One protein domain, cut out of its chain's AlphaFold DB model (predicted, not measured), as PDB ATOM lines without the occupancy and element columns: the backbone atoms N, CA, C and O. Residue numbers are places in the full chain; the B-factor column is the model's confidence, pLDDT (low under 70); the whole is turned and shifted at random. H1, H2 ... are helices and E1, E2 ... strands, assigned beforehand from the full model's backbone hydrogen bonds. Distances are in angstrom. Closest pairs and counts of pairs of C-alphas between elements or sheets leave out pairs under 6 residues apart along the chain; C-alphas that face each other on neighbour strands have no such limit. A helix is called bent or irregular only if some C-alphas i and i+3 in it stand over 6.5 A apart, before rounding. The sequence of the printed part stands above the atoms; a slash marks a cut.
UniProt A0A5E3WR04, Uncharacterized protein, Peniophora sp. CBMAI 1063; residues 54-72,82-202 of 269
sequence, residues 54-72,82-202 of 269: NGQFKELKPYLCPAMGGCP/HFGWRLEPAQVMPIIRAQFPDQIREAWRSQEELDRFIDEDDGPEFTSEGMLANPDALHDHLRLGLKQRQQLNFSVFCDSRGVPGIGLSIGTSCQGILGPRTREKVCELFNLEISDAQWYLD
ATOM      1  N   ASN A  54     138.112 172.944 315.820       66.50
ATOM      2  CA  ASN A  54     137.925 172.652 317.253       66.50
ATOM      3  C   ASN A  54     138.850 171.542 317.801       66.50
ATOM      4  O   ASN A  54     138.450 170.743 318.649       66.50
ATOM      5  N   GLY A  55     140.065 171.420 317.254       61.84
ATOM      6  CA  GLY A  55     141.005 170.343 317.587       61.84
ATOM      7  C   GLY A  55     140.572 168.933 317.141       61.84
ATOM      8  O   GLY A  55     141.287 167.959 317.392       61.84
ATOM      9  N   GLN A  56     139.432 168.778 316.458       70.31
ATOM     10  CA  GLN A  56     138.908 167.491 316.012       70.31
ATOM     11  C   GLN A  56     139.331 167.164 314.580       70.31
ATOM     12  O   GLN A  56     138.886 167.761 313.605       70.31
ATOM     13  N   PHE A  57     140.125 166.103 314.427       72.12
ATOM     14  CA  PHE A  57     140.555 165.616 313.111       72.12
ATOM     15  C   PHE A  57     139.395 165.269 312.163       72.12
ATOM     16  O   PHE A  57     139.520 165.428 310.954       72.12
ATOM     17  N   LYS A  58     138.259 164.818 312.709       72.94
ATOM     18  CA  LYS A  58     137.067 164.442 311.933       72.94
ATOM     19  C   LYS A  58     136.331 165.637 311.326       72.94
ATOM     20  O   LYS A  58     135.554 165.444 310.400       72.94
ATOM     21  N   GLU A  59     136.551 166.836 311.860       80.00
ATOM     22  CA  GLU A  59     135.962 168.074 311.344       80.00
ATOM     23  C   GLU A  59     136.761 168.629 310.154       80.00
ATOM     24  O   GLU A  59     136.272 169.492 309.425       80.00
ATOM     25  N   LEU A  60     137.967 168.102 309.899       84.31
ATOM     26  CA  LEU A  60     138.725 168.446 308.705       84.31
ATOM     27  C   LEU A  60     138.008 167.917 307.458       84.31
ATOM     28  O   LEU A  60     137.670 166.733 307.364       84.31
ATOM     29  N   LYS A  61     137.817 168.795 306.468       86.56
ATOM     30  CA  LYS A  61     137.141 168.450 305.214       86.56
ATOM     31  C   LYS A  61     137.832 167.243 304.556       86.56
ATOM     32  O   LYS A  61     139.050 167.290 304.365       86.56
ATOM     33  N   PRO A  62     137.098 166.180 304.163       85.75
ATOM     34  CA  PRO A  62     137.705 164.932 303.694       85.75
ATOM     35  C   PRO A  62     138.715 165.117 302.559       85.75
ATOM     36  O   PRO A  62     139.774 164.497 302.579       85.75
ATOM     37  N   TYR A  63     138.444 166.022 301.613       85.12
ATOM     38  CA  TYR A  63     139.334 166.283 300.479       85.12
ATOM     39  C   TYR A  63     140.730 166.797 300.896       85.12
ATOM     40  O   TYR A  63     141.696 166.626 300.156       85.12
ATOM     41  N   LEU A  64     140.878 167.371 302.096       88.31
ATOM     42  CA  LEU A  64     142.170 167.800 302.651       88.31
ATOM     43  C   LEU A  64     142.928 166.666 303.347       88.31
ATOM     44  O   LEU A  64     144.089 166.842 303.717       88.31
ATOM     45  N   CYS A  65     142.300 165.502 303.531       85.62
ATOM     46  CA  CYS A  65     142.866 164.391 304.277       85.62
ATOM     47  C   CYS A  65     142.858 163.079 303.477       85.62
ATOM     48  O   CYS A  65     141.936 162.261 303.586       85.62
ATOM     49  N   PRO A  66     143.935 162.807 302.715       81.62
ATOM     50  CA  PRO A  66     144.110 161.529 302.031       81.62
ATOM     51  C   PRO A  66     144.101 160.334 302.989       81.62
ATOM     52  O   PRO A  66     143.583 159.280 302.634       81.62
ATOM     53  N   ALA A  67     144.625 160.501 304.209       72.06
ATOM     54  CA  ALA A  67     144.664 159.440 305.215       72.06
ATOM     55  C   ALA A  67     143.265 158.971 305.661       72.06
ATOM     56  O   ALA A  67     143.117 157.833 306.097       72.06
ATOM     57  N   MET A  68     142.239 159.819 305.521       68.94
ATOM     58  CA  MET A  68     140.835 159.476 305.788       68.94
ATOM     59  C   MET A  68     140.080 159.006 304.533       68.94
ATOM     60  O   MET A  68     138.856 158.912 304.548       68.94
ATOM     61  N   GLY A  69     140.788 158.717 303.436       66.38
ATOM     62  CA  GLY A  69     140.182 158.231 302.195       66.38
ATOM     63  C   GLY A  69     139.548 159.320 301.325       66.38
ATOM     64  O   GLY A  69     138.824 158.995 300.392       66.38
ATOM     65  N   GLY A  70     139.818 160.605 301.583       64.12
ATOM     66  CA  GLY A  70     139.142 161.696 300.873       64.12
ATOM     67  C   GLY A  70     139.653 162.014 299.464       64.12
ATOM     68  O   GLY A  70     138.968 162.722 298.735       64.12
ATOM     69  N   CYS A  71     140.813 161.481 299.056       64.88
ATOM     70  CA  CYS A  71     141.421 161.744 297.741       64.88
ATOM     71  C   CYS A  71     142.196 160.555 297.103       64.88
ATOM     72  O   CYS A  71     143.197 160.812 296.429       64.88
ATOM     73  N   PRO A  72     141.865 159.259 297.293       61.66
ATOM     74  CA  PRO A  72     142.661 158.171 296.709       61.66
ATOM     75  C   PRO A  72     142.626 158.176 295.174       61.66
ATOM     76  O   PRO A  72     143.680 158.014 294.560       61.66
ATOM     77  N   HIS A  82     149.715 170.347 308.709       94.56
ATOM     78  CA  HIS A  82     150.315 169.921 309.963       94.56
ATOM     79  C   HIS A  82     149.329 170.100 311.103       94.56
ATOM     80  O   HIS A  82     148.670 171.131 311.185       94.56
ATOM     81  N   PHE A  83     149.268 169.124 312.003       94.38
ATOM     82  CA  PHE A  83     148.493 169.242 313.231       94.38
ATOM     83  C   PHE A  83     149.414 169.490 314.412       94.38
ATOM     84  O   PHE A  83     150.332 168.698 314.644       94.38
ATOM     85  N   GLY A  84     149.164 170.552 315.168       95.12
ATOM     86  CA  GLY A  84     149.972 170.870 316.335       95.12
ATOM     87  C   GLY A  84     149.790 172.299 316.820       95.12
ATOM     88  O   GLY A  84     148.700 172.852 316.712       95.12
ATOM     89  N   TRP A  85     150.853 172.889 317.357       94.62
ATOM     90  CA  TRP A  85     150.798 174.181 318.041       94.62
ATOM     91  C   TRP A  85     151.752 175.182 317.416       94.62
ATOM     92  O   TRP A  85     152.866 174.825 317.026       94.62
ATOM     93  N   ARG A  86     151.330 176.444 317.379       92.50
ATOM     94  CA  ARG A  86     152.230 177.577 317.185       92.50
ATOM     95  C   ARG A  86     152.715 178.023 318.564       92.50
ATOM     96  O   ARG A  86     151.899 178.365 319.413       92.50
ATOM     97  N   LEU A  87     154.020 177.966 318.781       89.31
ATOM     98  CA  LEU A  87     154.673 178.236 320.054       89.31
ATOM     99  C   LEU A  87     155.408 179.571 319.994       89.31
ATOM    100  O   LEU A  87     156.012 179.923 318.980       89.31
ATOM    101  N   GLU A  88     155.389 180.289 321.106       84.50
ATOM    102  CA  GLU A  88     156.218 181.472 321.291       84.50
ATOM    103  C   GLU A  88     157.622 181.061 321.774       84.50
ATOM    104  O   GLU A  88     157.754 180.089 322.531       84.50
ATOM    105  N   PRO A  89     158.691 181.795 321.410       80.12
ATOM    106  CA  PRO A  89     160.049 181.491 321.867       80.12
ATOM    107  C   PRO A  89     160.157 181.356 323.394       80.12
ATOM    108  O   PRO A  89     160.834 180.457 323.896       80.12
ATOM    109  N   ALA A  90     159.416 182.185 324.136       81.56
ATOM    110  CA  ALA A  90     159.353 182.146 325.596       81.56
ATOM    111  C   ALA A  90     158.818 180.815 326.158       81.56
ATOM    112  O   ALA A  90     159.174 180.441 327.274       81.56
ATOM    113  N   GLN A  91     157.998 180.082 325.398       84.25
ATOM    114  CA  GLN A  91     157.504 178.762 325.792       84.25
ATOM    115  C   GLN A  91     158.547 177.677 325.519       84.25
ATOM    116  O   GLN A  91     158.715 176.770 326.328       84.25
ATOM    117  N   VAL A  92     159.272 177.766 324.398       83.88
ATOM    118  CA  VAL A  92     160.134 176.665 323.946       83.88
ATOM    119  C   VAL A  92     161.551 176.733 324.506       83.88
ATOM    120  O   VAL A  92     162.111 175.709 324.902       83.88
ATOM    121  N   MET A  93     162.139 177.926 324.574       82.12
ATOM    122  CA  MET A  93     163.540 178.088 324.974       82.12
ATOM    123  C   MET A  93     163.855 177.549 326.380       82.12
ATOM    124  O   MET A  93     164.893 176.895 326.528       82.12
ATOM    125  N   PRO A  94     163.002 177.729 327.410       86.25
ATOM    126  CA  PRO A  94     163.242 177.132 328.724       86.25
ATOM    127  C   PRO A  94     163.320 175.600 328.681       86.25
ATOM    128  O   PRO A  94     164.170 175.008 329.343       86.25
ATOM    129  N   ILE A  95     162.481 174.959 327.864       88.25
ATOM    130  CA  ILE A  95     162.452 173.499 327.716       88.25
ATOM    131  C   ILE A  95     163.712 173.020 327.010       88.25
ATOM    132  O   ILE A  95     164.345 172.077 327.481       88.25
ATOM    133  N   ILE A  96     164.115 173.685 325.921       84.69
ATOM    134  CA  ILE A  96     165.353 173.338 325.216       84.69
ATOM    135  C   ILE A  96     166.548 173.444 326.167       84.69
ATOM    136  O   ILE A  96     167.354 172.519 326.238       84.69
ATOM    137  N   ARG A  97     166.632 174.510 326.969       83.69
ATOM    138  CA  ARG A  97     167.713 174.685 327.954       83.69
ATOM    139  C   ARG A  97     167.719 173.599 329.025       83.69
ATOM    140  O   ARG A  97     168.787 173.109 329.380       83.69
ATOM    141  N   ALA A  98     166.548 173.230 329.536       88.44
ATOM    142  CA  ALA A  98     166.432 172.261 330.619       88.44
ATOM    143  C   ALA A  98     166.636 170.810 330.154       88.44
ATOM    144  O   ALA A  98     167.284 170.029 330.845       88.44
ATOM    145  N   GLN A  99     166.075 170.446 329.000       89.12
ATOM    146  CA  GLN A  99     165.972 169.054 328.541       89.12
ATOM    147  C   GLN A  99     166.986 168.704 327.449       89.12
ATOM    148  O   GLN A  99     167.334 167.536 327.286       89.12
ATOM    149  N   PHE A 100     167.479 169.703 326.712       87.00
ATOM    150  CA  PHE A 100     168.362 169.529 325.559       87.00
ATOM    151  C   PHE A 100     169.583 170.478 325.594       87.00
ATOM    152  O   PHE A 100     169.898 171.116 324.586       87.00
ATOM    153  N   PRO A 101     170.329 170.583 326.713       80.88
ATOM    154  CA  PRO A 101     171.417 171.559 326.851       80.88
ATOM    155  C   PRO A 101     172.582 171.341 325.871       80.88
ATOM    156  O   PRO A 101     173.306 172.285 325.554       80.88
ATOM    157  N   ASP A 102     172.786 170.113 325.388       80.00
ATOM    158  CA  ASP A 102     173.806 169.810 324.375       80.00
ATOM    159  C   ASP A 102     173.422 170.358 322.990       80.00
ATOM    160  O   ASP A 102     174.291 170.799 322.243       80.00
ATOM    161  N   GLN A 103     172.121 170.413 322.679       75.00
ATOM    162  CA  GLN A 103     171.607 170.915 321.397       75.00
ATOM    163  C   GLN A 103     171.861 172.406 321.221       75.00
ATOM    164  O   GLN A 103     172.169 172.868 320.127       75.00
ATOM    165  N   ILE A 104     171.780 173.148 322.322       66.31
ATOM    166  CA  ILE A 104     172.108 174.567 322.351       66.31
ATOM    167  C   ILE A 104     173.598 174.771 322.079       66.31
ATOM    168  O   ILE A 104     173.963 175.596 321.248       66.31
ATOM    169  N   ARG A 105     174.467 173.997 322.739       65.94
ATOM    170  CA  ARG A 105     175.921 174.095 322.543       65.94
ATOM    171  C   ARG A 105     176.334 173.762 321.110       65.94
ATOM    172  O   ARG A 105     177.237 174.400 320.576       65.94
ATOM    173  N   GLU A 106     175.673 172.787 320.494       67.88
ATOM    174  CA  GLU A 106     175.954 172.367 319.122       67.88
ATOM    175  C   GLU A 106     175.413 173.353 318.074       67.88
ATOM    176  O   GLU A 106     176.145 173.709 317.150       67.88
ATOM    177  N   ALA A 107     174.178 173.847 318.238       64.81
ATOM    178  CA  ALA A 107     173.590 174.850 317.341       64.81
ATOM    179  C   ALA A 107     174.367 176.169 317.367       64.81
ATOM    180  O   ALA A 107     174.599 176.768 316.320       64.81
ATOM    181  N   TRP A 108     174.765 176.613 318.561       60.59
ATOM    182  CA  TRP A 108     175.195 177.993 318.772       60.59
ATOM    183  C   TRP A 108     176.699 178.177 318.907       60.59
ATOM    184  O   TRP A 108     177.102 179.308 319.088       60.59
ATOM    185  N   ARG A 109     177.517 177.116 318.775       56.41
ATOM    186  CA  ARG A 109     179.005 177.088 318.769       56.41
ATOM    187  C   ARG A 109     179.728 177.735 319.972       56.41
ATOM    188  O   ARG A 109     180.751 177.193 320.391       56.41
ATOM    189  N   SER A 110     179.230 178.825 320.558       60.66
ATOM    190  CA  SER A 110     179.645 179.444 321.816       60.66
ATOM    191  C   SER A 110     178.442 179.978 322.619       60.66
ATOM    192  O   SER A 110     177.398 180.341 322.078       60.66
ATOM    193  N   GLN A 111     178.598 180.049 323.944       55.19
ATOM    194  CA  GLN A 111     177.588 180.610 324.854       55.19
ATOM    195  C   GLN A 111     177.314 182.103 324.566       55.19
ATOM    196  O   GLN A 111     176.197 182.569 324.729       55.19
ATOM    197  N   GLU A 112     178.306 182.835 324.057       57.41
ATOM    198  CA  GLU A 112     178.212 184.265 323.726       57.41
ATOM    199  C   GLU A 112     177.401 184.538 322.444       57.41
ATOM    200  O   GLU A 112     176.841 185.620 322.281       57.41
ATOM    201  N   GLU A 113     177.346 183.594 321.498       59.25
ATOM    202  CA  GLU A 113     176.446 183.668 320.333       59.25
ATOM    203  C   GLU A 113     174.995 183.408 320.741       59.25
ATOM    204  O   GLU A 113     174.097 184.104 320.273       59.25
ATOM    205  N   LEU A 114     174.781 182.484 321.681       55.53
ATOM    206  CA  LEU A 114     173.471 182.253 322.279       55.53
ATOM    207  C   LEU A 114     172.986 183.467 323.089       55.53
ATOM    208  O   LEU A 114     171.832 183.854 322.950       55.53
ATOM    209  N   ASP A 115     173.842 184.062 323.921       56.97
ATOM    210  CA  ASP A 115     173.464 185.195 324.777       56.97
ATOM    211  C   ASP A 115     173.175 186.460 323.944       56.97
ATOM    212  O   ASP A 115     172.164 187.120 324.168       56.97
ATOM    213  N   ARG A 116     173.961 186.734 322.887       58.31
ATOM    214  CA  ARG A 116     173.656 187.809 321.917       58.31
ATOM    215  C   ARG A 116     172.344 187.581 321.166       58.31
ATOM    216  O   ARG A 116     171.601 188.528 320.949       58.31
ATOM    217  N   PHE A 117     172.039 186.332 320.815       55.78
ATOM    218  CA  PHE A 117     170.768 185.965 320.188       55.78
ATOM    219  C   PHE A 117     169.559 186.172 321.117       55.78
ATOM    220  O   PHE A 117     168.456 186.418 320.641       55.78
ATOM    221  N   ILE A 118     169.743 186.054 322.436       52.62
ATOM    222  CA  ILE A 118     168.675 186.242 323.431       52.62
ATOM    223  C   ILE A 118     168.376 187.728 323.672       52.62
ATOM    224  O   ILE A 118     167.225 188.063 323.948       52.62
ATOM    225  N   ASP A 119     169.392 188.587 323.577       49.22
ATOM    226  CA  ASP A 119     169.294 190.018 323.891       49.22
ATOM    227  C   ASP A 119     168.893 190.898 322.687       49.22
ATOM    228  O   ASP A 119     168.485 192.045 322.874       49.22
ATOM    229  N   GLU A 120     168.984 190.391 321.453       48.59
ATOM    230  CA  GLU A 120     168.519 191.103 320.256       48.59
ATOM    231  C   GLU A 120     166.993 190.942 320.077       48.59
ATOM    232  O   GLU A 120     166.499 189.880 319.699       48.59
ATOM    233  N   ASP A 121     166.244 192.029 320.308       43.38
ATOM    234  CA  ASP A 121     164.779 192.144 320.101       43.38
ATOM    235  C   ASP A 121     164.351 191.853 318.639       43.38
ATOM    236  O   ASP A 121     163.195 191.529 318.367       43.38
ATOM    237  N   ASP A 122     165.307 191.912 317.705       42.09
ATOM    238  CA  ASP A 122     165.169 191.604 316.277       42.09
ATOM    239  C   ASP A 122     165.873 190.279 315.916       42.09
ATOM    240  O   ASP A 122     166.609 190.200 314.928       42.09
ATOM    241  N   GLY A 123     165.692 189.242 316.743       41.34
ATOM    242  CA  GLY A 123     166.351 187.944 316.579       41.34
ATOM    243  C   GLY A 123     166.351 187.451 315.117       41.34
ATOM    244  O   GLY A 123     165.323 187.555 314.435       41.34
ATOM    245  N   PRO A 124     167.486 186.924 314.605       39.12
ATOM    246  CA  PRO A 124     167.622 186.521 313.211       39.12
ATOM    247  C   PRO A 124     166.487 185.579 312.832       39.12
ATOM    248  O   PRO A 124     166.123 184.721 313.641       39.12
ATOM    249  N   GLU A 125     165.939 185.772 311.621       47.16
ATOM    250  CA  GLU A 125     164.814 185.020 311.054       47.16
ATOM    251  C   GLU A 125     164.779 183.610 311.631       47.16
ATOM    252  O   GLU A 125     165.637 182.783 311.319       47.16
ATOM    253  N   PHE A 126     163.826 183.384 312.535       48.41
ATOM    254  CA  PHE A 126     163.677 182.158 313.301       48.41
ATOM    255  C   PHE A 126     163.433 181.006 312.320       48.41
ATOM    256  O   PHE A 126     162.298 180.658 311.990       48.41
ATOM    257  N   THR A 127     164.499 180.444 311.757       50.91
ATOM    258  CA  THR A 127     164.371 179.302 310.868       50.91
ATOM    259  C   THR A 127     164.045 178.128 311.772       50.91
ATOM    260  O   THR A 127     164.802 177.774 312.673       50.91
ATOM    261  N   SER A 128     162.879 177.517 311.566       51.50
ATOM    262  CA  SER A 128     162.455 176.314 312.296       51.50
ATOM    263  C   SER A 128     163.494 175.185 312.241       51.50
ATOM    264  O   SER A 128     163.477 174.291 313.079       51.50
ATOM    265  N   GLU A 129     164.394 175.236 311.254       48.94
ATOM    266  CA  GLU A 129     165.516 174.318 311.048       48.94
ATOM    267  C   GLU A 129     166.666 174.529 312.064       48.94
ATOM    268  O   GLU A 129     167.457 173.614 312.259       48.94
ATOM    269  N   GLY A 130     166.742 175.675 312.757       53.44
ATOM    270  CA  GLY A 130     167.804 175.995 313.726       53.44
ATOM    271  C   GLY A 130     167.467 175.756 315.206       53.44
ATOM    272  O   GLY A 130     168.360 175.810 316.047       53.44
ATOM    273  N   MET A 131     166.203 175.488 315.561       61.41
ATOM    274  CA  MET A 131     165.798 175.344 316.974       61.41
ATOM    275  C   MET A 131     166.366 174.111 317.669       61.41
ATOM    276  O   MET A 131     166.676 174.148 318.858       61.41
ATOM    277  N   LEU A 132     166.458 173.007 316.939       61.19
ATOM    278  CA  LEU A 132     167.121 171.795 317.387       61.19
ATOM    279  C   LEU A 132     168.187 171.481 316.352       61.19
ATOM    280  O   LEU A 132     167.848 171.047 315.253       61.19
ATOM    281  N   ALA A 133     169.460 171.673 316.714       61.00
ATOM    282  CA  ALA A 133     170.591 171.247 315.883       61.00
ATOM    283  C   ALA A 133     170.435 169.785 315.435       61.00
ATOM    284  O   ALA A 133     170.809 169.416 314.324       61.00
ATOM    285  N   ASN A 134     169.847 168.968 316.310       74.62
ATOM    286  CA  ASN A 134     169.571 167.568 316.107       74.62
ATOM    287  C   ASN A 134     168.135 167.210 316.563       74.62
ATOM    288  O   ASN A 134     167.890 166.991 317.757       74.62
ATOM    289  N   PRO A 135     167.170 167.092 315.633       79.31
ATOM    290  CA  PRO A 135     165.813 166.654 315.955       79.31
ATOM    291  C   PRO A 135     165.755 165.226 316.530       79.31
ATOM    292  O   PRO A 135     164.798 164.908 317.244       79.31
ATOM    293  N   ASP A 136     166.775 164.383 316.306       85.81
ATOM    294  CA  ASP A 136     166.818 163.039 316.892       85.81
ATOM    295  C   ASP A 136     166.898 163.082 318.421       85.81
ATOM    296  O   ASP A 136     166.346 162.199 319.071       85.81
ATOM    297  N   ALA A 137     167.482 164.127 319.021       87.31
ATOM    298  CA  ALA A 137     167.547 164.254 320.477       87.31
ATOM    299  C   ALA A 137     166.144 164.312 321.109       87.31
ATOM    300  O   ALA A 137     165.874 163.642 322.109       87.31
ATOM    301  N   LEU A 138     165.219 165.056 320.491       89.69
ATOM    302  CA  LEU A 138     163.817 165.099 320.913       89.69
ATOM    303  C   LEU A 138     163.138 163.740 320.714       89.69
ATOM    304  O   LEU A 138     162.400 163.265 321.582       89.69
ATOM    305  N   HIS A 139     163.379 163.106 319.566       92.44
ATOM    306  CA  HIS A 139     162.801 161.802 319.248       92.44
ATOM    307  C   HIS A 139     163.268 160.715 320.218       92.44
ATOM    308  O   HIS A 139     162.457 159.894 320.652       92.44
ATOM    309  N   ASP A 140     164.544 160.724 320.589       92.06
ATOM    310  CA  ASP A 140     165.150 159.798 321.543       92.06
ATOM    311  C   ASP A 140     164.626 160.040 322.958       92.06
ATOM    312  O   ASP A 140     164.214 159.088 323.630       92.06
ATOM    313  N   HIS A 141     164.529 161.305 323.379       91.69
ATOM    314  CA  HIS A 141     163.951 161.685 324.670       91.69
ATOM    315  C   HIS A 141     162.512 161.163 324.822       91.69
ATOM    316  O   HIS A 141     162.147 160.572 325.840       91.69
ATOM    317  N   LEU A 142     161.705 161.276 323.764       92.88
ATOM    318  CA  LEU A 142     160.327 160.775 323.737       92.88
ATOM    319  C   LEU A 142     160.216 159.264 323.449       92.88
ATOM    320  O   LEU A 142     159.128 158.685 323.591       92.88
ATOM    321  N   ARG A 143     161.336 158.611 323.107       94.50
ATOM    322  CA  ARG A 143     161.456 157.197 322.708       94.50
ATOM    323  C   ARG A 143     160.585 156.847 321.499       94.50
ATOM    324  O   ARG A 143     159.827 155.876 321.524       94.50
ATOM    325  N   LEU A 144     160.666 157.665 320.452       92.56
ATOM    326  CA  LEU A 144     159.868 157.509 319.238       92.56
ATOM    327  C   LEU A 144     160.429 156.435 318.306       92.56
ATOM    328  O   LEU A 144     161.606 156.454 317.936       92.56
ATOM    329  N   GLY A 145     159.546 155.547 317.846       93.06
ATOM    330  CA  GLY A 145     159.854 154.637 316.742       93.06
ATOM    331  C   GLY A 145     159.936 155.375 315.401       93.06
ATOM    332  O   GLY A 145     159.339 156.435 315.234       93.06
ATOM    333  N   LEU A 146     160.613 154.786 314.408       89.50
ATOM    334  CA  LEU A 146     160.888 155.420 313.104       89.50
ATOM    335  C   LEU A 146     159.653 156.029 312.416       89.50
ATOM    336  O   LEU A 146     159.736 157.112 311.850       89.50
ATOM    337  N   LYS A 147     158.488 155.369 312.493       89.38
ATOM    338  CA  LYS A 147     157.238 155.905 311.926       89.38
ATOM    339  C   LYS A 147     156.749 157.166 312.650       89.38
ATOM    340  O   LYS A 147     156.268 158.087 312.008       89.38
ATOM    341  N   GLN A 148     156.888 157.210 313.974       92.31
ATOM    342  CA  GLN A 148     156.464 158.345 314.803       92.31
ATOM    343  C   GLN A 148     157.398 159.547 314.637       92.31
ATOM    344  O   GLN A 148     156.936 160.683 314.675       92.31
ATOM    345  N   ARG A 149     158.693 159.304 314.391       92.06
ATOM    346  CA  ARG A 149     159.679 160.359 314.101       92.06
ATOM    347  C   ARG A 149     159.300 161.212 312.893       92.06
ATOM    348  O   ARG A 149     159.577 162.399 312.877       92.06
ATOM    349  N   GLN A 150     158.624 160.626 311.904       89.06
ATOM    350  CA  GLN A 150     158.139 161.359 310.729       89.06
ATOM    351  C   GLN A 150     156.917 162.240 311.033       89.06
ATOM    352  O   GLN A 150     156.617 163.142 310.260       89.06
ATOM    353  N   GLN A 151     156.201 161.972 312.129       92.62
ATOM    354  CA  GLN A 151     155.004 162.716 312.527       92.62
ATOM    355  C   GLN A 151     155.340 163.882 313.470       92.62
ATOM    356  O   GLN A 151     154.668 164.910 313.409       92.62
ATOM    357  N   LEU A 152     156.366 163.733 314.320       93.94
ATOM    358  CA  LEU A 152     156.839 164.789 315.219       93.94
ATOM    359  C   LEU A 152     157.938 165.629 314.562       93.94
ATOM    360  O   LEU A 152     159.051 165.138 314.375       93.94
ATOM    361  N   ASN A 153     157.664 166.898 314.280       90.44
ATOM    362  CA  ASN A 153     158.654 167.796 313.691       90.44
ATOM    363  C   ASN A 153     158.437 169.259 314.099       90.44
ATOM    364  O   ASN A 153     157.303 169.672 314.342       90.44
ATOM    365  N   PHE A 154     159.514 170.046 314.095       88.06
ATOM    366  CA  PHE A 154     159.427 171.503 314.106       88.06
ATOM    367  C   PHE A 154     159.293 172.042 312.679       88.06
ATOM    368  O   PHE A 154     159.958 171.584 311.752       88.06
ATOM    369  N   SER A 155     158.404 173.008 312.492       86.81
ATOM    370  CA  SER A 155     158.153 173.670 311.210       86.81
ATOM    371  C   SER A 155     157.877 175.155 311.438       86.81
ATOM    372  O   SER A 155     157.912 175.634 312.570       86.81
ATOM    373  N   VAL A 156     157.609 175.896 310.367       84.94
ATOM    374  CA  VAL A 156     157.115 177.274 310.450       84.94
ATOM    375  C   VAL A 156     155.607 177.250 310.263       84.94
ATOM    376  O   VAL A 156     155.126 176.843 309.205       84.94
ATOM    377  N   PHE A 157     154.871 177.702 311.273       89.56
ATOM    378  CA  PHE A 157     153.424 177.910 311.198       89.56
ATOM    379  C   PHE A 157     153.120 179.396 311.088       89.56
ATOM    380  O   PHE A 157     153.836 180.216 311.658       89.56
ATOM    381  N   CYS A 158     152.050 179.751 310.382       85.12
ATOM    382  CA  CYS A 158     151.621 181.140 310.260       85.12
ATOM    383  C   CYS A 158     150.353 181.401 311.074       85.12
ATOM    384  O   CYS A 158     149.496 180.524 311.194       85.12
ATOM    385  N   ASP A 159     150.233 182.614 311.611       87.69
ATOM    386  CA  ASP A 159     148.964 183.118 312.142       87.69
ATOM    387  C   ASP A 159     148.010 183.556 311.006       87.69
ATOM    388  O   ASP A 159     148.352 183.502 309.821       87.69
ATOM    389  N   SER A 160     146.822 184.045 311.364       87.06
ATOM    390  CA  SER A 160     145.807 184.531 310.411       87.06
ATOM    391  C   SER A 160     146.211 185.771 309.617       87.06
ATOM    392  O   SER A 160     145.569 186.115 308.625       87.06
ATOM    393  N   ARG A 161     147.295 186.439 310.009       86.19
ATOM    394  CA  ARG A 161     147.895 187.555 309.271       86.19
ATOM    395  C   ARG A 161     149.019 187.080 308.345       86.19
ATOM    396  O   ARG A 161     149.577 187.891 307.612       86.19
ATOM    397  N   GLY A 162     149.342 185.785 308.359       78.94
ATOM    398  CA  GLY A 162     150.462 185.203 307.627       78.94
ATOM    399  C   GLY A 162     151.813 185.390 308.321       78.94
ATOM    400  O   GLY A 162     152.842 185.153 307.688       78.94
ATOM    401  N   VAL A 163     151.838 185.822 309.587       81.94
ATOM    402  CA  VAL A 163     153.079 186.045 310.338       81.94
ATOM    403  C   VAL A 163     153.645 184.694 310.783       81.94
ATOM    404  O   VAL A 163     152.939 183.941 311.467       81.94
ATOM    405  N   PRO A 164     154.898 184.361 310.419       81.38
ATOM    406  CA  PRO A 164     155.504 183.086 310.779       81.38
ATOM    407  C   PRO A 164     155.748 182.975 312.292       81.38
ATOM    408  O   PRO A 164     155.852 183.964 313.016       81.38
ATOM    409  N   GLY A 165     155.834 181.746 312.782       83.31
ATOM    410  CA  GLY A 165     156.177 181.403 314.155       83.31
ATOM    411  C   GLY A 165     156.626 179.949 314.261       83.31
ATOM    412  O   GLY A 165     156.556 179.186 313.291       83.31
ATOM    413  N   ILE A 166     157.088 179.566 315.448       86.69
ATOM    414  CA  ILE A 166     157.566 178.210 315.719       86.69
ATOM    415  C   ILE A 166     156.375 177.262 315.695       86.69
ATOM    416  O   ILE A 166     155.470 177.379 316.512       86.69
ATOM    417  N   GLY A 167     156.371 176.300 314.784       91.44
ATOM    418  CA  GLY A 167     155.379 175.238 314.745       91.44
ATOM    419  C   GLY A 167     155.920 173.955 315.354       91.44
ATOM    420  O   GLY A 167     156.953 173.463 314.910       91.44
ATOM    421  N   LEU A 168     155.207 173.370 316.313       94.31
ATOM    422  CA  LEU A 168     155.419 171.995 316.760       94.31
ATOM    423  C   LEU A 168     154.317 171.112 316.172       94.31
ATOM    424  O   LEU A 168     153.176 171.159 316.621       94.31
ATOM    425  N   SER A 169     154.665 170.305 315.171       94.81
ATOM    426  CA  SER A 169     153.768 169.368 314.487       94.81
ATOM    427  C   SER A 169     153.847 167.984 315.126       94.81
ATOM    428  O   SER A 169     154.941 167.459 315.290       94.81
ATOM    429  N   ILE A 170     152.701 167.354 315.388       95.62
ATOM    430  CA  ILE A 170     152.566 165.952 315.833       95.62
ATOM    431  C   ILE A 170     151.898 165.056 314.783       95.62
ATOM    432  O   ILE A 170     151.468 163.939 315.079       95.62
ATOM    433  N   GLY A 171     151.741 165.544 313.559       94.00
ATOM    434  CA  GLY A 171     151.198 164.760 312.466       94.00
ATOM    435  C   GLY A 171     150.891 165.595 311.245       94.00
ATOM    436  O   GLY A 171     150.968 166.822 311.273       94.00
ATOM    437  N   THR A 172     150.494 164.912 310.177       93.62
ATOM    438  CA  THR A 172     150.055 165.568 308.947       93.62
ATOM    439  C   THR A 172     148.751 164.980 308.435       93.62
ATOM    440  O   THR A 172     148.396 163.841 308.750       93.62
ATOM    441  N   SER A 173     148.055 165.718 307.572       91.38
ATOM    442  CA  SER A 173     146.842 165.238 306.900       91.38
ATOM    443  C   SER A 173     147.103 164.018 306.003       91.38
ATOM    444  O   SER A 173     146.173 163.289 305.652       91.38
ATOM    445  N   CYS A 174     148.372 163.773 305.653       88.50
ATOM    446  CA  CYS A 174     148.821 162.652 304.832       88.50
ATOM    447  C   CYS A 174     149.271 161.433 305.655       88.50
ATOM    448  O   CYS A 174     149.011 160.304 305.253       88.50
ATOM    449  N   GLN A 175     149.970 161.643 306.774       88.62
ATOM    450  CA  GLN A 175     150.589 160.568 307.570       88.62
ATOM    451  C   GLN A 175     149.822 160.252 308.861       88.62
ATOM    452  O   GLN A 175     150.212 159.358 309.613       88.62
ATOM    453  N   GLY A 176     148.741 160.985 309.135       89.56
ATOM    454  CA  GLY A 176     148.004 160.903 310.389       89.56
ATOM    455  C   GLY A 176     148.737 161.583 311.546       89.56
ATOM    456  O   GLY A 176     149.792 162.198 311.375       89.56
ATOM    457  N   ILE A 177     148.148 161.462 312.733       91.56
ATOM    458  CA  ILE A 177     148.625 162.072 313.979       91.56
ATOM    459  C   ILE A 177     149.283 161.006 314.863       91.56
ATOM    460  O   ILE A 177     148.911 159.830 314.815       91.56
ATOM    461  N   LEU A 178     150.248 161.421 315.688       93.88
ATOM    462  CA  LEU A 178     150.815 160.603 316.758       93.88
ATOM    463  C   LEU A 178     149.722 159.962 317.627       93.88
ATOM    464  O   LEU A 178     148.704 160.572 317.961       93.88
ATOM    465  N   GLY A 179     149.973 158.722 318.049       92.94
ATOM    466  CA  GLY A 179     149.073 158.002 318.948       92.94
ATOM    467  C   GLY A 179     148.923 158.687 320.320       92.94
ATOM    468  O   GLY A 179     149.842 159.392 320.750       92.94
ATOM    469  N   PRO A 180     147.814 158.436 321.050       93.69
ATOM    470  CA  PRO A 180     147.454 159.175 322.268       93.69
ATOM    471  C   PRO A 180     148.569 159.245 323.317       93.69
ATOM    472  O   PRO A 180     148.927 160.330 323.758       93.69
ATOM    473  N   ARG A 181     149.207 158.108 323.619       94.62
ATOM    474  CA  ARG A 181     150.280 158.022 324.622       94.62
ATOM    475  C   ARG A 181     151.508 158.862 324.272       94.62
ATOM    476  O   ARG A 181     152.150 159.423 325.149       94.62
ATOM    477  N   THR A 182     151.894 158.901 322.998       94.81
ATOM    478  CA  THR A 182     153.046 159.705 322.567       94.81
ATOM    479  C   THR A 182     152.695 161.185 322.580       94.81
ATOM    480  O   THR A 182     153.499 162.008 323.002       94.81
ATOM    481  N   ARG A 183     151.478 161.510 322.150       94.62
ATOM    482  CA  ARG A 183     150.948 162.867 322.151       94.62
ATOM    483  C   ARG A 183     150.880 163.465 323.556       94.62
ATOM    484  O   ARG A 183     151.283 164.606 323.723       94.62
ATOM    485  N   GLU A 184     150.448 162.692 324.550       95.69
ATOM    486  CA  GLU A 184     150.451 163.102 325.964       95.69
ATOM    487  C   GLU A 184     151.853 163.487 326.443       95.69
ATOM    488  O   GLU A 184     152.016 164.552 327.023       95.69
ATOM    489  N   LYS A 185     152.883 162.697 326.113       96.19
ATOM    490  CA  LYS A 185     154.274 163.035 326.465       96.19
ATOM    491  C   LYS A 185     154.757 164.333 325.823       96.19
ATOM    492  O   LYS A 185     155.515 165.070 326.436       96.19
ATOM    493  N   VAL A 186     154.358 164.592 324.575       95.38
ATOM    494  CA  VAL A 186     154.680 165.858 323.898       95.38
ATOM    495  C   VAL A 186     153.984 167.017 324.610       95.38
ATOM    496  O   VAL A 186     154.621 168.025 324.887       95.38
ATOM    497  N   CYS A 187     152.704 166.856 324.956       95.50
ATOM    498  CA  CYS A 187     151.948 167.865 325.696       95.50
ATOM    499  C   CYS A 187     152.581 168.152 327.065       95.50
ATOM    500  O   CYS A 187     152.767 169.310 327.413       95.50
ATOM    501  N   GLU A 188     152.980 167.117 327.806       95.88
ATOM    502  CA  GLU A 188     153.658 167.245 329.100       95.88
ATOM    503  C   GLU A 188     155.011 167.959 328.971       95.88
ATOM    504  O   GLU A 188     155.281 168.907 329.704       95.88
ATOM    505  N   LEU A 189     155.837 167.556 327.998       94.81
ATOM    506  CA  LEU A 189     157.158 168.147 327.769       94.81
ATOM    507  C   LEU A 189     157.079 169.645 327.449       94.81
ATOM    508  O   LEU A 189     157.943 170.407 327.882       94.81
ATOM    509  N   PHE A 190     156.062 170.054 326.687       93.44
ATOM    510  CA  PHE A 190     155.895 171.435 326.239       93.44
ATOM    511  C   PHE A 190     154.856 172.247 327.019       93.44
ATOM    512  O   PHE A 190     154.623 173.403 326.676       93.44
ATOM    513  N   ASN A 191     154.263 171.670 328.070       94.88
ATOM    514  CA  ASN A 191     153.158 172.262 328.825       94.88
ATOM    515  C   ASN A 191     152.021 172.768 327.908       94.88
ATOM    516  O   ASN A 191     151.638 173.936 327.950       94.88
ATOM    517  N   LEU A 192     151.535 171.884 327.033       94.81
ATOM    518  CA  LEU A 192     150.512 172.169 326.022       94.81
ATOM    519  C   LEU A 192     149.220 171.413 326.313       94.81
ATOM    520  O   LEU A 192     149.243 170.304 326.848       94.81
ATOM    521  N   GLU A 193     148.098 171.957 325.851       93.25
ATOM    522  CA  GLU A 193     146.823 171.248 325.826       93.25
ATOM    523  C   GLU A 193     146.483 170.782 324.412       93.25
ATOM    524  O   GLU A 193     146.652 171.503 323.428       93.25
ATOM    525  N   ILE A 194     145.970 169.556 324.286       91.94
ATOM    526  CA  ILE A 194     145.619 169.012 322.969       91.94
ATOM    527  C   ILE A 194     144.424 169.717 322.320       91.94
ATOM    528  O   ILE A 194     144.323 169.733 321.096       91.94
ATOM    529  N   SER A 195     143.540 170.302 323.127       90.62
ATOM    530  CA  SER A 195     142.422 171.142 322.684       90.62
ATOM    531  C   SER A 195     142.877 172.371 321.902       90.62
ATOM    532  O   SER A 195     142.151 172.818 321.019       90.62
ATOM    533  N   ASP A 196     144.086 172.866 322.177       91.56
ATOM    534  CA  ASP A 196     144.642 174.056 321.531       91.56
ATOM    535  C   ASP A 196     145.353 173.736 320.211       91.56
ATOM    536  O   ASP A 196     145.733 174.640 319.464       91.56
ATOM    537  N   ALA A 197     145.547 172.450 319.904       92.88
ATOM    538  CA  ALA A 197     146.179 172.043 318.662       92.88
ATOM    539  C   ALA A 197     145.270 172.343 317.463       92.88
ATOM    540  O   ALA A 197     144.069 172.061 317.453       92.88
ATOM    541  N   GLN A 198     145.869 172.880 316.409       94.19
ATOM    542  CA  GLN A 198     145.180 173.329 315.205       94.19
ATOM    543  C   GLN A 198     145.866 172.793 313.951       94.19
ATOM    544  O   GLN A 198     146.949 172.202 314.009       94.19
ATOM    545  N   TRP A 199     145.208 172.983 312.807       93.62
ATOM    546  CA  TRP A 199     145.759 172.618 311.511       93.62
ATOM    547  C   TRP A 199     146.382 173.826 310.821       93.62
ATOM    548  O   TRP A 199     145.727 174.846 310.611       93.62
ATOM    549  N   TYR A 200     147.639 173.672 310.432       94.00
ATOM    550  CA  TYR A 200     148.442 174.679 309.751       94.00
ATOM    551  C   TYR A 200     148.862 174.150 308.391       94.00
ATOM    552  O   TYR A 200     149.127 172.963 308.236       94.00
ATOM    553  N   LEU A 201     148.929 175.010 307.393       93.50
ATOM    554  CA  LEU A 201     149.372 174.640 306.056       93.50
ATOM    555  C   LEU A 201     150.892 174.536 306.036       93.50
ATOM    556  O   LEU A 201     151.599 175.365 306.612       93.50
ATOM    557  N   ASP A 202     151.398 173.526 305.347       90.88
ATOM    558  CA  ASP A 202     152.823 173.395 305.091       90.88
ATOM    559  C   ASP A 202     153.295 174.536 304.178       90.88
ATOM    560  O   ASP A 202     152.759 174.750 303.092       90.88
TER     561      ASP A 202
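AT A GLANCE: This is residues 54 to 72 and 82 to 202 of the 269 residues of an uncharacterized protein of Peniophora sp. CBMAI 1063 (UniProt A0A5E3WR04). A curled, strongly twisted sheet of four strands forms the body, with H6 covering one face along E3, the short H4 next to H6, and H5 near H4; H1, H2 and H3 lead away from this body as an arm, while the loose stretch of residues 54 to 72 lies far from that arm, toward the other end of the long axis. The printed part has 140 residues, with six named helices and four named strands in the order E1 H1 H2 H3 H4 H5 E2 E3 H6 E4. The sheet's order is E2, E3, E1, E4, antiparallel throughout, and the class is mixed, helices and strands. The whole is compact, with a radius of gyration of the C-alphas of 15.9 A and spans of 51 by 36 by 25 A.

HOW THE PARTS SIT: The sheet runs from edge strand E2, residues 153 to 158, through E3, residues 164 to 172, and E1, residues 82 to 87, to edge strand E4, residues 198 to 201. E2 and E3 form a hairpin, with N 155 and O 167 2.9 A apart, within hydrogen-bond range. E3 bends by 77 degrees at residue 169. Also within range are N 85 of E1 and O 168 of E3, 3.0 A, and N 82 of E1 and O 200 of E4, 2.7 A. H6, residues 180 to 190, is on the sheet at a height of 10.6 A, over E3 and along the strands, at 11 degrees to E3 on the local plane; the closest C-alphas of the two are those of Ile 170 and Arg 183, 7.2 A. E3, H6 and E4 make a split strand-helix-strand unit, two strands of one sheet that are not neighbours, with a helix between them in the chain and E1 between them in the sheet, and its crossover is right-handed. H1, residues 89 to 99, touches H6, about perpendicular at 78 degrees, with the C-alphas of Ile 95 and Phe 190 closest at 7.0 A. H4, residues 135 to 142, only just touches H6, with 3 pairs of C-alphas within 8 A, Leu 142 and Lys 185 closest at 7.0 A, and it only grazes the sheet with residues 135 to 139. H5, residues 146 to 149, is close to but not clearly touching H4, the C-alphas of His 139 and Arg 149 being 6.2 A apart. H2, residues 101 to 108, and H1 only just touch, with 3 pairs of C-alphas within 8 A, and only at the corner, Arg 97 and Ile 104 closest at 7.1 A. H3, residues 111 to 119, and H2 likewise touch only at the corner, only just with 3 pairs, Trp 108 and Leu 114 closest at 5.8 A; H3 is apart from H1 and H4. Every O i to N i+4 pair is within hydrogen-bond range in H2, H3, H4 and H6, against 5 of 7 in H1; H5 is too short for such a pair.

IN THESE COORDINATES: E1 begins at C-alpha 82, (150.315, 169.921, 309.963), and E4 ends at C-alpha 201, (149.372, 174.640, 306.056). From first to last C-alpha E3 measures 18.4 A, E2 15.5 A, H6 15.4 A and H1 15.3 A. H1 is irregular, but only just: C-alphas 91 and 94 are 6.6 A apart.

THE WHOLE: The C-alphas of Pro 72 and Glu 112, 51.7 A apart, are the two farthest apart. Residues 73 to 81 are not printed, and C-alphas 72 and 82 are 19.3 A apart across the cut. The link from H3 to H4 is long, 15 residues, and residues 119 to 124, of which 119 belongs to H3, stand free. Mean pLDDT of the printed part is 80.2; residues 54 to 55, 68 to 72 and 104 to 133 are under 70.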